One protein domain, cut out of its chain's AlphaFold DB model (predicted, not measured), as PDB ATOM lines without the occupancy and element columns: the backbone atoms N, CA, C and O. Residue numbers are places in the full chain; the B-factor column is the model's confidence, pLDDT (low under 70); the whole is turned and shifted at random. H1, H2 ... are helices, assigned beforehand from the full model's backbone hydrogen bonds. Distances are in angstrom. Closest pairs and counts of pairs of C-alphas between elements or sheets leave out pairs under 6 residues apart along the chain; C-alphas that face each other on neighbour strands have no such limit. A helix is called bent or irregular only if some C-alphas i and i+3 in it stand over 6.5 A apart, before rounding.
ATOM      1  N   THR A 372      19.438 -47.597  46.817       90.69
ATOM      2  CA  THR A 372      19.932 -47.051  45.545       90.69
ATOM      3  C   THR A 372      18.862 -46.207  44.855       90.69
ATOM      4  O   THR A 372      19.146 -45.091  44.423       90.69
ATOM      5  N   GLU A 373      17.615 -46.677  44.807       91.94
ATOM      6  CA  GLU A 373      16.502 -45.913  44.234       91.94
ATOM      7  C   GLU A 373      16.176 -44.665  45.062       91.94
ATOM      8  O   GLU A 373      15.976 -43.589  44.492       91.94
ATOM      9  N   LYS A 374      16.186 -44.767  46.400       92.50
ATOM     10  CA  LYS A 374      16.034 -43.612  47.303       92.50
ATOM     11  C   LYS A 374      17.135 -42.583  47.059       92.50
ATOM     12  O   LYS A 374      16.843 -41.400  46.884       92.50
ATOM     13  N   ARG A 375      18.395 -43.024  46.958       94.88
ATOM     14  CA  ARG A 375      19.535 -42.160  46.614       94.88
ATOM     15  C   ARG A 375      19.337 -41.458  45.273       94.88
ATOM     16  O   ARG A 375      19.573 -40.251  45.187       94.88
ATOM     17  N   ASP A 376      18.894 -42.175  44.246       95.62
ATOM     18  CA  ASP A 376      18.658 -41.608  42.916       95.62
ATOM     19  C   ASP A 376      17.531 -40.571  42.927       95.62
ATOM     20  O   ASP A 376      17.663 -39.509  42.311       95.62
ATOM     21  N   LYS A 377      16.433 -40.845  43.641       95.44
ATOM     22  CA  LYS A 377      15.324 -39.897  43.810       95.44
ATOM     23  C   LYS A 377      15.771 -38.633  44.544       95.44
ATOM     24  O   LYS A 377      15.589 -37.545  44.007       95.44
ATOM     25  N   VAL A 378      16.439 -38.764  45.693       96.50
ATOM     26  CA  VAL A 378      16.985 -37.622  46.452       96.50
ATOM     27  C   VAL A 378      17.966 -36.819  45.598       96.50
ATOM     28  O   VAL A 378      17.881 -35.594  45.535       96.50
ATOM     29  N   THR A 379      18.861 -37.490  44.871       96.31
ATOM     30  CA  THR A 379      19.817 -36.821  43.976       96.31
ATOM     31  C   THR A 379      19.097 -36.000  42.908       96.31
ATOM     32  O   THR A 379      19.441 -34.837  42.708       96.31
ATOM     33  N   LYS A 380      18.056 -36.552  42.269       96.38
ATOM     34  CA  LYS A 380      17.233 -35.832  41.281       96.38
ATOM     35  C   LYS A 380      16.489 -34.646  41.898       96.38
ATOM     36  O   LYS A 380      16.448 -33.580  41.285       96.38
ATOM     37  N   THR A 381      15.941 -34.801  43.102       96.31
ATOM     38  CA  THR A 381      15.269 -33.720  43.839       96.31
ATOM     39  C   THR A 381      16.227 -32.560  44.109       96.31
ATOM     40  O   THR A 381      15.942 -31.415  43.755       96.31
ATOM     41  N   LEU A 382      17.406 -32.844  44.665       95.69
ATOM     42  CA  LEU A 382      18.417 -31.820  44.940       95.69
ATOM     43  C   LEU A 382      18.998 -31.241  43.642       95.69
ATOM     44  O   LEU A 382      19.318 -30.053  43.597       95.69
ATOM     45  N   ASP A 383      19.091 -32.032  42.570       94.50
ATOM     46  CA  ASP A 383      19.475 -31.542  41.248       94.50
ATOM     47  C   ASP A 383      18.472 -30.519  40.699       94.50
ATOM     48  O   ASP A 383      18.889 -29.515  40.116       94.50
ATOM     49  N   HIS A 384      17.174 -30.747  40.914       95.12
ATOM     50  CA  HIS A 384      16.109 -29.827  40.522       95.12
ATOM     51  C   HIS A 384      16.117 -28.537  41.356       95.12
ATOM     52  O   HIS A 384      16.036 -27.445  40.795       95.12
ATOM     53  N   LEU A 385      16.275 -28.650  42.680       93.81
ATOM     54  CA  LEU A 385      16.340 -27.497  43.587       93.81
ATOM     55  C   LEU A 385      17.614 -26.660  43.384       93.81
ATOM     56  O   LEU A 385      17.599 -25.437  43.544       93.81
ATOM     57  N   MET A 386      18.716 -27.309  42.997       93.62
ATOM     58  CA  MET A 386      20.028 -26.696  42.785       93.62
ATOM     59  C   MET A 386      20.562 -26.983  41.367       93.62
ATOM     60  O   MET A 386      21.549 -27.722  41.202       93.62
ATOM     61  N   PRO A 387      19.954 -26.376  40.325       90.44
ATOM     62  CA  PRO A 387      20.265 -26.683  38.926       90.44
ATOM     63  C   PRO A 387      21.662 -26.204  38.515       90.44
ATOM     64  O   PRO A 387      22.315 -26.802  37.658       90.44
ATOM     65  N   THR A 388      22.158 -25.138  39.147       91.12
ATOM     66  CA  THR A 388      23.492 -24.603  38.876       91.12
ATOM     67  C   THR A 388      24.563 -25.515  39.467       91.12
ATOM     68  O   THR A 388      24.701 -25.650  40.689       91.12
ATOM     69  N   LYS A 389      25.357 -26.125  38.584       88.44
ATOM     70  CA  LYS A 389      26.532 -26.914  38.960       88.44
ATOM     71  C   LYS A 389      27.676 -25.991  39.371       88.44
ATOM     72  O   LYS A 389      27.890 -24.941  38.773       88.44
ATOM     73  N   LEU A 390      28.407 -26.401  40.403       90.56
ATOM     74  CA  LEU A 390      29.582 -25.688  40.890       90.56
ATOM     75  C   LEU A 390      30.849 -26.324  40.315       90.56
ATOM     76  O   LEU A 390      30.973 -27.548  40.295       90.56
ATOM     77  N   GLU A 391      31.803 -25.496  39.894       88.69
ATOM     78  CA  GLU A 391      33.070 -25.942  39.309       88.69
ATOM     79  C   GLU A 391      34.285 -25.574  40.173       88.69
ATOM     80  O   GLU A 391      34.237 -24.707  41.057       88.69
ATOM     81  N   GLY A 392      35.403 -26.255  39.905       90.69
ATOM     82  CA  GLY A 392      36.683 -26.024  40.569       90.69
ATOM     83  C   GLY A 392      36.575 -26.150  42.088       90.69
ATOM     84  O   GLY A 392      36.013 -27.117  42.605       90.69
ATOM     85  N   PHE A 393      37.091 -25.143  42.799       93.00
ATOM     86  CA  PHE A 393      37.114 -25.095  44.263       93.00
ATOM     87  C   PHE A 393      35.736 -25.323  44.909       93.00
ATOM     88  O   PHE A 393      35.664 -25.918  45.977       93.00
ATOM     89  N   TRP A 394      34.642 -24.875  44.287       94.00
ATOM     90  CA  TRP A 394      33.303 -24.959  44.884       94.00
ATOM     91  C   TRP A 394      32.554 -26.254  44.546       94.00
ATOM     92  O   TRP A 394      31.487 -26.499  45.107       94.00
ATOM     93  N   SER A 395      33.106 -27.102  43.673       92.06
ATOM     94  CA  SER A 395      32.471 -28.362  43.265       92.06
ATOM     95  C   SER A 395      32.071 -29.298  44.421       92.06
ATOM     96  O   SER A 395      30.983 -29.876  44.332       92.06
ATOM     97  N   PRO A 396      32.829 -29.422  45.538       94.06
ATOM     98  CA  PRO A 396      32.457 -30.344  46.611       94.06
ATOM     99  C   PRO A 396      31.172 -29.950  47.344       94.06
ATOM    100  O   PRO A 396      30.479 -30.826  47.850       94.06
ATOM    101  N   VAL A 397      30.814 -28.659  47.379       94.94
ATOM    102  CA  VAL A 397      29.696 -28.136  48.189       94.94
ATOM    103  C   VAL A 397      28.365 -28.772  47.789       94.94
ATOM    104  O   VAL A 397      27.617 -29.250  48.636       94.94
ATOM    105  N   ARG A 398      28.086 -28.832  46.482       93.50
ATOM    106  CA  ARG A 398      26.842 -29.419  45.969       93.50
ATOM    107  C   ARG A 398      26.787 -30.927  46.194       93.50
ATOM    108  O   ARG A 398      25.749 -31.439  46.594       93.50
ATOM    109  N   LYS A 399      27.903 -31.623  45.949       93.75
ATOM    110  CA  LYS A 399      27.999 -33.070  46.176       93.75
ATOM    111  C   LYS A 399      27.763 -33.405  47.648       93.75
ATOM    112  O   LYS A 399      27.005 -34.315  47.944       93.75
ATOM    113  N   PHE A 400      28.365 -32.637  48.552       95.69
ATOM    114  CA  PHE A 400      28.214 -32.821  49.990       95.69
ATOM    115  C   PHE A 400      26.754 -32.680  50.441       95.69
ATOM    116  O   PHE A 400      26.261 -33.549  51.148       95.69
ATOM    117  N   MET A 401      26.035 -31.648  49.978       96.12
ATOM    118  CA  MET A 401      24.608 -31.486  50.299       96.12
ATOM    119  C   MET A 401      23.758 -32.673  49.842       96.12
ATOM    120  O   MET A 401      22.869 -33.092  50.573       96.12
ATOM    121  N   ILE A 402      24.040 -33.225  48.656       95.94
ATOM    122  CA  ILE A 402      23.339 -34.412  48.152       95.94
ATOM    123  C   ILE A 402      23.618 -35.615  49.058       95.94
ATOM    124  O   ILE A 402      22.679 -36.266  49.497       95.94
ATOM    125  N   GLU A 403      24.883 -35.888  49.390       95.75
ATOM    126  CA  GLU A 403      25.235 -37.026  50.254       95.75
ATOM    127  C   GLU A 403      24.632 -36.902  51.660       95.75
ATOM    128  O   GLU A 403      24.185 -37.898  52.222       95.75
ATOM    129  N   VAL A 404      24.567 -35.689  52.214       95.88
ATOM    130  CA  VAL A 404      23.921 -35.426  53.509       95.88
ATOM    131  C   VAL A 404      22.403 -35.602  53.430       95.88
ATOM    132  O   VAL A 404      21.825 -36.231  54.312       95.88
ATOM    133  N   ALA A 405      21.749 -35.115  52.372       97.12
ATOM    134  CA  ALA A 405      20.313 -35.320  52.172       97.12
ATOM    135  C   ALA A 405      19.971 -36.812  52.016       97.12
ATOM    136  O   ALA A 405      19.003 -37.293  52.603       97.12
ATOM    137  N   VAL A 406      20.798 -37.567  51.282       96.06
ATOM    138  CA  VAL A 406      20.678 -39.031  51.179       96.06
ATOM    139  C   VAL A 406      20.895 -39.676  52.546       96.06
ATOM    140  O   VAL A 406      20.151 -40.580  52.920       96.06
ATOM    141  N   ALA A 407      21.883 -39.205  53.313       95.00
ATOM    142  CA  ALA A 407      22.160 -39.725  54.642       95.00
ATOM    143  C   ALA A 407      20.944 -39.602  55.573       95.00
ATOM    144  O   ALA A 407      20.530 -40.606  56.152       95.00
ATOM    145  N   LEU A 408      20.350 -38.407  55.641       95.00
ATOM    146  CA  LEU A 408      19.149 -38.120  56.429       95.00
ATOM    147  C   LEU A 408      17.936 -38.928  55.947       95.00
ATOM    148  O   LEU A 408      17.250 -39.538  56.762       95.00
ATOM    149  N   SER A 409      17.727 -39.007  54.630       94.88
ATOM    150  CA  SER A 409      16.571 -39.705  54.045       94.88
ATOM    151  C   SER A 409      16.581 -41.206  54.341       94.88
ATOM    152  O   SER A 409      15.571 -41.747  54.778       94.88
ATOM    153  N   LEU A 410      17.716 -41.897  54.167       91.69
ATOM    154  CA  LEU A 410      17.785 -43.331  54.498       91.69
ATOM    155  C   LEU A 410      17.848 -43.574  56.018       91.69
ATOM    156  O   LEU A 410      17.621 -44.688  56.464       91.69
ATOM    157  N   ALA A 411      18.196 -42.560  56.818       90.69
ATOM    158  CA  ALA A 411      18.081 -42.624  58.277       90.69
ATOM    159  C   ALA A 411      16.653 -42.322  58.771       90.69
ATOM    160  O   ALA A 411      16.427 -42.334  59.978       90.69
ATOM    161  N   ARG A 412      15.711 -42.030  57.857       90.38
ATOM    162  CA  ARG A 412      14.329 -41.605  58.144       90.38
ATOM    163  C   ARG A 412      14.241 -40.393  59.083       90.38
ATOM    164  O   ARG A 412      13.241 -40.200  59.767       90.38
ATOM    165  N   ASP A 413      15.271 -39.550  59.101       91.69
ATOM    166  CA  ASP A 413      15.248 -38.293  59.845       91.69
ATOM    167  C   ASP A 413      14.686 -37.201  58.941       91.69
ATOM    168  O   ASP A 413      15.419 -36.624  58.141       91.69
ATOM    169  N   PHE A 414      13.389 -36.916  59.072       93.69
ATOM    170  CA  PHE A 414      12.687 -35.833  58.369       93.69
ATOM    171  C   PHE A 414      12.399 -34.636  59.287       93.69
ATOM    172  O   PHE A 414      11.467 -33.858  59.085       93.69
ATOM    173  N   THR A 415      13.216 -34.440  60.325       91.12
ATOM    174  CA  THR A 415      13.030 -33.302  61.224       91.12
ATOM    175  C   THR A 415      13.599 -32.018  60.618       91.12
ATOM    176  O   THR A 415      14.739 -31.956  60.146       91.12
ATOM    177  N   LYS A 416      12.833 -30.923  60.694       89.75
ATOM    178  CA  LYS A 416      13.287 -29.606  60.213       89.75
ATOM    179  C   LYS A 416      14.624 -29.184  60.829       89.75
ATOM    180  O   LYS A 416      15.462 -28.616  60.134       89.75
ATOM    181  N   ALA A 417      14.831 -29.461  62.118       89.69
ATOM    182  CA  ALA A 417      16.050 -29.091  62.829       89.69
ATOM    183  C   ALA A 417      17.298 -29.773  62.240       89.69
ATOM    184  O   ALA A 417      18.285 -29.086  61.965       89.69
ATOM    185  N   SER A 418      17.240 -31.085  61.986       89.69
ATOM    186  CA  SER A 418      18.347 -31.827  61.376       89.69
ATOM    187  C   SER A 418      18.660 -31.330  59.970       89.69
ATOM    188  O   SER A 418      19.813 -31.029  59.668       89.69
ATOM    189  N   TRP A 419      17.640 -31.153  59.125       94.25
ATOM    190  CA  TRP A 419      17.829 -30.715  57.738       94.25
ATOM    191  C   TRP A 419      18.371 -29.291  57.631       94.25
ATOM    192  O   TRP A 419      19.295 -29.042  56.858       94.25
ATOM    193  N   VAL A 420      17.851 -28.355  58.429       91.50
ATOM    194  CA  VAL A 420      18.350 -26.972  58.446       91.50
ATOM    195  C   VAL A 420      19.794 -26.919  58.947       91.50
ATOM    196  O   VAL A 420      20.627 -26.278  58.310       91.50
ATOM    197  N   SER A 421      20.113 -27.635  60.029       90.06
ATOM    198  CA  SER A 421      21.474 -27.694  60.579       90.06
ATOM    199  C   SER A 421      22.476 -28.318  59.597       90.06
ATOM    200  O   SER A 421      23.604 -27.841  59.469       90.06
ATOM    201  N   ALA A 422      22.066 -29.364  58.877       91.88
ATOM    202  CA  ALA A 422      22.947 -30.133  58.008       91.88
ATOM    203  C   ALA A 422      23.087 -29.548  56.592       91.88
ATOM    204  O   ALA A 422      24.159 -29.636  56.002       91.88
ATOM    205  N   ILE A 423      22.030 -28.952  56.028       94.56
ATOM    206  CA  ILE A 423      22.029 -28.424  54.652       94.56
ATOM    207  C   ILE A 423      22.211 -26.904  54.627       94.56
ATOM    208  O   ILE A 423      22.921 -26.399  53.755       94.56
ATOM    209  N   GLY A 424      21.630 -26.166  55.578       92.44
ATOM    210  CA  GLY A 424      21.605 -24.696  55.607       92.44
ATOM    211  C   GLY A 424      22.975 -24.026  55.404       92.44
ATOM    212  O   GLY A 424      23.118 -23.208  54.487       92.44
ATOM    213  N   PRO A 425      24.032 -24.405  56.152       91.56
ATOM    214  CA  PRO A 425      25.368 -23.824  55.984       91.56
ATOM    215  C   PRO A 425      25.919 -23.945  54.551       91.56
ATOM    216  O   PRO A 425      26.549 -23.018  54.016       91.56
ATOM    217  N   HIS A 426      25.655 -25.066  53.885       93.81
ATOM    218  CA  HIS A 426      26.131 -25.338  52.529       93.81
ATOM    219  C   HIS A 426      25.216 -24.743  51.462       93.81
ATOM    220  O   HIS A 426      25.725 -24.214  50.472       93.81
ATOM    221  N   ALA A 427      23.903 -24.739  51.698       93.31
ATOM    222  CA  ALA A 427      22.916 -24.038  50.885       93.31
ATOM    223  C   ALA A 427      23.277 -22.556  50.780       93.31
ATOM    224  O   ALA A 427      23.348 -22.013  49.677       93.31
ATOM    225  N   GLY A 428      23.647 -21.932  51.903       91.50
ATOM    226  CA  GLY A 428      24.113 -20.552  51.902       91.50
ATOM    227  C   GLY A 428      25.378 -20.356  51.058       91.50
ATOM    228  O   GLY A 428      25.493 -19.414  50.278       91.50
ATOM    229  N   THR A 429      26.322 -21.298  51.124       91.94
ATOM    230  CA  THR A 429      27.526 -21.266  50.276       91.94
ATOM    231  C   THR A 429      27.194 -21.446  48.790       91.94
ATOM    232  O   THR A 429      27.784 -20.779  47.942       91.94
ATOM    233  N   TRP A 430      26.230 -22.302  48.447       93.44
ATOM    234  CA  TRP A 430      25.774 -22.479  47.070       93.44
ATOM    235  C   TRP A 430      25.059 -21.227  46.534       93.44
ATOM    236  O   TRP A 430      25.401 -20.754  45.448       93.44
ATOM    237  N   LEU A 431      24.151 -20.620  47.307       91.12
ATOM    238  CA  LEU A 431      23.463 -19.367  46.951       91.12
ATOM    239  C   LEU A 431      24.454 -18.217  46.731       91.12
ATOM    240  O   LEU A 431      24.360 -17.479  45.746       91.12
ATOM    241  N   LEU A 432      25.460 -18.129  47.603       88.00
ATOM    242  CA  LEU A 432      26.545 -17.161  47.501       88.00
ATOM    243  C   LEU A 432      27.312 -17.277  46.178       88.00
ATOM    244  O   LEU A 432      27.607 -16.272  45.533       88.00
ATOM    245  N   VAL A 433      27.689 -18.498  45.793       88.31
ATOM    246  CA  VAL A 433      28.530 -18.748  44.612       88.31
ATOM    247  C   VAL A 433      27.730 -18.626  43.315       88.31
ATOM    248  O   VAL A 433      28.280 -18.213  42.298       88.31
ATOM    249  N   THR A 434      26.437 -18.948  43.350       88.19
ATOM    250  CA  THR A 434      25.541 -18.881  42.184       88.19
ATOM    251  C   THR A 434      24.960 -17.489  41.933       88.19
ATOM    252  O   THR A 434      24.245 -17.297  40.953       88.19
ATOM    253  N   GLY A 435      25.315 -16.503  42.762       73.62
ATOM    254  CA  GLY A 435      25.014 -15.097  42.508       73.62
ATOM    255  C   GLY A 435      23.566 -14.704  42.778       73.62
ATOM    256  O   GLY A 435      23.121 -13.701  42.227       73.62
ATOM    257  N   ARG A 436      22.835 -15.438  43.634       62.59
ATOM    258  CA  ARG A 436      21.489 -15.008  44.055       62.59
ATOM    259  C   ARG A 436      21.484 -13.747  44.924       62.59
ATOM    260  O   ARG A 436      20.420 -13.187  45.102       62.59
ATOM    261  N   GLU A 437      22.643 -13.235  45.342       55.50
ATOM    262  CA  GLU A 437      22.812 -11.881  45.883       55.50
ATOM    263  C   GLU A 437      24.288 -11.453  45.807       55.50
ATOM    264  O   GLU A 437      25.186 -12.129  46.309       55.50
ATOM    265  N   HIS A 438      24.560 -10.300  45.192       54.59
ATOM    266  CA  HIS A 438      25.896  -9.684  45.142       54.59
ATOM    267  C   HIS A 438      26.166  -8.737  46.330       54.59
ATOM    268  O   HIS A 438      27.100  -7.935  46.265       54.59
ATOM    269  N   GLY A 439      25.362  -8.808  47.396       58.72
ATOM    270  CA  GLY A 439      25.495  -8.005  48.616       58.72
ATOM    271  C   GLY A 439      26.465  -8.594  49.646       58.72
ATOM    272  O   GLY A 439      27.218  -9.531  49.355       58.72
ATOM    273  N   ASP A 440      26.466  -8.011  50.842       63.75
ATOM    274  CA  ASP A 440      27.060  -8.619  52.035       63.75
ATOM    275  C   ASP A 440      26.113  -9.693  52.588       63.75
ATOM    276  O   ASP A 440      24.898  -9.556  52.494       63.75
ATOM    277  N   TRP A 441      26.665 -10.783  53.131       74.38
ATOM    278  CA  TRP A 441      25.856 -11.868  53.692       74.38
ATOM    279  C   TRP A 441      25.217 -11.431  55.014       74.38
ATOM    280  O   TRP A 441      25.941 -11.127  55.966       74.38
ATOM    281  N   GLY A 442      23.887 -11.411  55.072       78.00
ATOM    282  CA  GLY A 442      23.086 -10.989  56.217       78.00
ATOM    283  C   GLY A 442      21.943 -11.958  56.537       78.00
ATOM    284  O   GLY A 442      21.983 -13.136  56.193       78.00
ATOM    285  N   GLU A 443      20.932 -11.463  57.254       80.50
ATOM    286  CA  GLU A 443      19.828 -12.289  57.775       80.50
ATOM    287  C   GLU A 443      18.870 -12.778  56.680       80.50
ATOM    288  O   GLU A 443      18.361 -13.892  56.770       80.50
ATOM    289  N   GLU A 444      18.671 -11.989  55.623       82.06
ATOM    290  CA  GLU A 444      17.841 -12.367  54.473       82.06
ATOM    291  C   GLU A 444      18.433 -13.572  53.729       82.06
ATOM    292  O   GLU A 444      17.742 -14.559  53.487       82.06
ATOM    293  N   GLN A 445      19.744 -13.544  53.476       84.19
ATOM    294  CA  GLN A 445      20.484 -14.635  52.838       84.19
ATOM    295  C   GLN A 445      20.409 -15.931  53.656       84.19
ATOM    296  O   GLN A 445      20.281 -17.023  53.098       84.19
ATOM    297  N   GLU A 446      20.524 -15.819  54.983       84.69
ATOM    298  CA  GLU A 446      20.444 -16.977  55.876       84.69
ATOM    299  C   GLU A 446      19.035 -17.581  55.846       84.69
ATOM    300  O   GLU A 446      18.887 -18.796  55.749       84.69
ATOM    301  N   HIS A 447      17.999 -16.739  55.811       86.38
ATOM    302  CA  HIS A 447      16.621 -17.196  55.673       86.38
ATOM    303  C   HIS A 447      16.366 -17.907  54.332       86.38
ATOM    304  O   HIS A 447      15.691 -18.935  54.302       86.38
ATOM    305  N   GLU A 448      16.940 -17.427  53.226       88.94
ATOM    306  CA  GLU A 448      16.865 -18.124  51.933       88.94
ATOM    307  C   GLU A 448      17.598 -19.478  51.950       88.94
ATOM    308  O   GLU A 448      17.125 -20.451  51.354       88.94
ATOM    309  N   ALA A 449      18.714 -19.587  52.677       91.38
ATOM    310  CA  ALA A 449      19.401 -20.863  52.878       91.38
ATOM    311  C   ALA A 449      18.547 -21.854  53.693       91.38
ATOM    312  O   ALA A 449      18.447 -23.028  53.321       91.38
ATOM    313  N   GLU A 450      17.881 -21.390  54.755       91.75
ATOM    314  CA  GLU A 450      16.933 -22.197  55.532       91.75
ATOM    315  C   GLU A 450      15.712 -22.620  54.708       91.75
ATOM    316  O   GLU A 450      15.255 -23.762  54.824       91.75
ATOM    317  N   LYS A 451      15.188 -21.733  53.850       92.50
ATOM    318  CA  LYS A 451      14.106 -22.067  52.915       92.50
ATOM    319  C   LYS A 451      14.526 -23.170  51.960       92.50
ATOM    320  O   LYS A 451      13.764 -24.112  51.774       92.50
ATOM    321  N   LEU A 452      15.732 -23.091  51.391       94.25
ATOM    322  CA  LEU A 452      16.247 -24.138  50.508       94.25
ATOM    323  C   LEU A 452      16.396 -25.476  51.250       94.25
ATOM    324  O   LEU A 452      16.000 -26.505  50.711       94.25
ATOM    325  N   ALA A 453      16.901 -25.467  52.487       95.00
ATOM    326  CA  ALA A 453      16.993 -26.675  53.311       95.00
ATOM    327  C   ALA A 453      15.609 -27.260  53.656       95.00
ATOM    328  O   ALA A 453      15.418 -28.472  53.591       95.00
ATOM    329  N   THR A 454      14.628 -26.407  53.964       94.50
ATOM    330  CA  THR A 454      13.246 -26.825  54.261       94.50
ATOM    331  C   THR A 454      12.535 -27.358  53.012       94.50
ATOM    332  O   THR A 454      11.795 -28.333  53.095       94.50
ATOM    333  N   ALA A 455      12.782 -26.761  51.844       96.38
ATOM    334  CA  ALA A 455      12.284 -27.276  50.572       96.38
ATOM    335  C   ALA A 455      12.919 -28.633  50.236       96.38
ATOM    336  O   ALA A 455      12.219 -29.548  49.816       96.38
ATOM    337  N   ALA A 456      14.231 -28.785  50.459       96.75
ATOM    338  CA  ALA A 456      14.913 -30.063  50.284       96.75
ATOM    339  C   ALA A 456      14.307 -31.150  51.179       96.75
ATOM    340  O   ALA A 456      14.040 -32.233  50.673       96.75
ATOM    341  N   LEU A 457      14.031 -30.836  52.450       95.75
ATOM    342  CA  LEU A 457      13.325 -31.728  53.370       95.75
ATOM    343  C   LEU A 457      11.983 -32.185  52.784       95.75
ATOM    344  O   LEU A 457      11.812 -33.376  52.542       95.75
ATOM    345  N   ALA A 458      11.080 -31.242  52.498       95.62
ATOM    346  CA  ALA A 458       9.724 -31.560  52.054       95.62
ATOM    347  C   ALA A 458       9.713 -32.404  50.769       95.62
ATOM    348  O   ALA A 458       9.014 -33.408  50.686       95.62
ATOM    349  N   HIS A 459      10.533 -32.040  49.778       95.19
ATOM    350  CA  HIS A 459      10.581 -32.765  48.509       95.19
ATOM    351  C   HIS A 459      11.326 -34.104  48.588       95.19
ATOM    352  O   HIS A 459      11.086 -34.977  47.757       95.19
ATOM    353  N   CYS A 460      12.270 -34.277  49.518       95.50
ATOM    354  CA  CYS A 460      12.914 -35.578  49.713       95.50
ATOM    355  C   CYS A 460      11.994 -36.532  50.461       95.50
ATOM    356  O   CYS A 460      11.889 -37.679  50.043       95.50
ATOM    357  N   GLU A 461      11.312 -36.050  51.501       93.81
ATOM    358  CA  GLU A 461      10.286 -36.806  52.218       93.81
ATOM    359  C   GLU A 461       9.204 -37.285  51.247       93.81
ATOM    360  O   GLU A 461       9.021 -38.485  51.102       93.81
ATOM    361  N   GLU A 462       8.610 -36.389  50.456       91.50
ATOM    362  CA  GLU A 462       7.622 -36.754  49.428       91.50
ATOM    363  C   GLU A 462       8.157 -37.782  48.409       91.50
ATOM    364  O   GLU A 462       7.428 -38.652  47.936       91.50
ATOM    365  N   ALA A 463       9.442 -37.709  48.052       89.00
ATOM    366  CA  ALA A 463      10.023 -38.595  47.050       89.00
ATOM    367  C   ALA A 463      10.331 -40.011  47.571       89.00
ATOM    368  O   ALA A 463      10.360 -40.956  46.767       89.00
ATOM    369  N   VAL A 464      10.626 -40.158  48.869       88.56
ATOM    370  CA  VAL A 464      11.168 -41.402  49.446       88.56
ATOM    371  C   VAL A 464      10.373 -41.981  50.610       88.56
ATOM    372  O   VAL A 464      10.633 -43.130  50.958       88.56
ATOM    373  N   ALA A 465       9.459 -41.225  51.217       77.38
ATOM    374  CA  ALA A 465       8.655 -41.711  52.324       77.38
ATOM    375  C   ALA A 465       7.753 -42.847  51.846       77.38
ATOM    376  O   ALA A 465       7.033 -42.738  50.851       77.38
TER     377      ALA A 465
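This is residues 372 to 465 of the 492 residues of a protein of Lichtheimia corymbifera JMRC:FSU:9682 (UniProt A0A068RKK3). Two pairs of helices are stacked crosswise as two layers: the hairpin of H2 and H3 lies over H4 and H1, which run opposite ways, with H1 set along the later part of H4. H3 is kinked and crosses H4 steeply, and the loop between H3 and H4 lies at one end of the longest axis. The printed part has 94 residues, with four named helices in the order H1, H2, H3, H4 and no named strand; its class is all helix. The whole is compact, with a radius of gyration of the C-alphas of 12.7 A, and its C-alphas span 38 by 27 by 17 A.

The longest helix, H4, is residues 443 to 464, 31.5 A from first to last C-alpha; it ends at C-alpha 464 at (11.168, -41.402, 49.446). H3 is residues 416 to 433, 24.4 A long, and begins at C-alpha 416 at (13.287, -29.606, 60.213). It is irregular, with C-alphas 422 and 425 7.1 A apart, and has a kink of 47 degrees near residue 423. H2 is residues 392 to 410, 29.2 A long; it is irregular too, with C-alphas 393 and 396 7.4 A apart. H1 is residues 372 to 385, 20.0 A long, and begins at C-alpha 372 at (19.932, -47.051, 45.545).

H4 touches H3 at a steep tilt of 59 degrees, opposite ways; their closest C-alphas are those of Gly 428 and Ala 449, 4.8 A apart. H4 touches H1, opposite ways, with Val 378 and Cys 460 closest at 5.6 A between C-alphas; the tilt of 34.5 degrees is shallow, only just short of steep. With residues 456 to 464 alone, H4 touches residues 405 to 409 of H2; the closest C-alphas, those of Ser 409 and Cys 460, are 7.0 A apart. H2 and H4 run the same way at a steep tilt of 48 degrees. H2 and H3 form a helical hairpin, touching at a shallow tilt of 18 degrees, opposite ways, and their closest C-alphas are those of Met 401 and Ile 423, 5.9 A apart. H2 touches H1 with residues 402 to 410 alone, at a steep tilt of 52 degrees, opposite ways; the closest C-alphas are those of Arg 375 and Val 406, at 5.7 A. H1 and H3 are apart. In H1 and H4 every O i to N i+4 pair is within hydrogen-bond range; in H2 11 of 15 are, and in H3 12 of 14.

The two C-alphas farthest apart in the domain, those of Thr 372 and Asp 440, are 39.6 A apart. The link from H2 to H3 is tight, and those from H1 to H2 and from H3 to H4 are short. The printed part has no cut. Its mean pLDDT is 90.0, and residues 436 to 440, in the link from H3 to H4, are under 70.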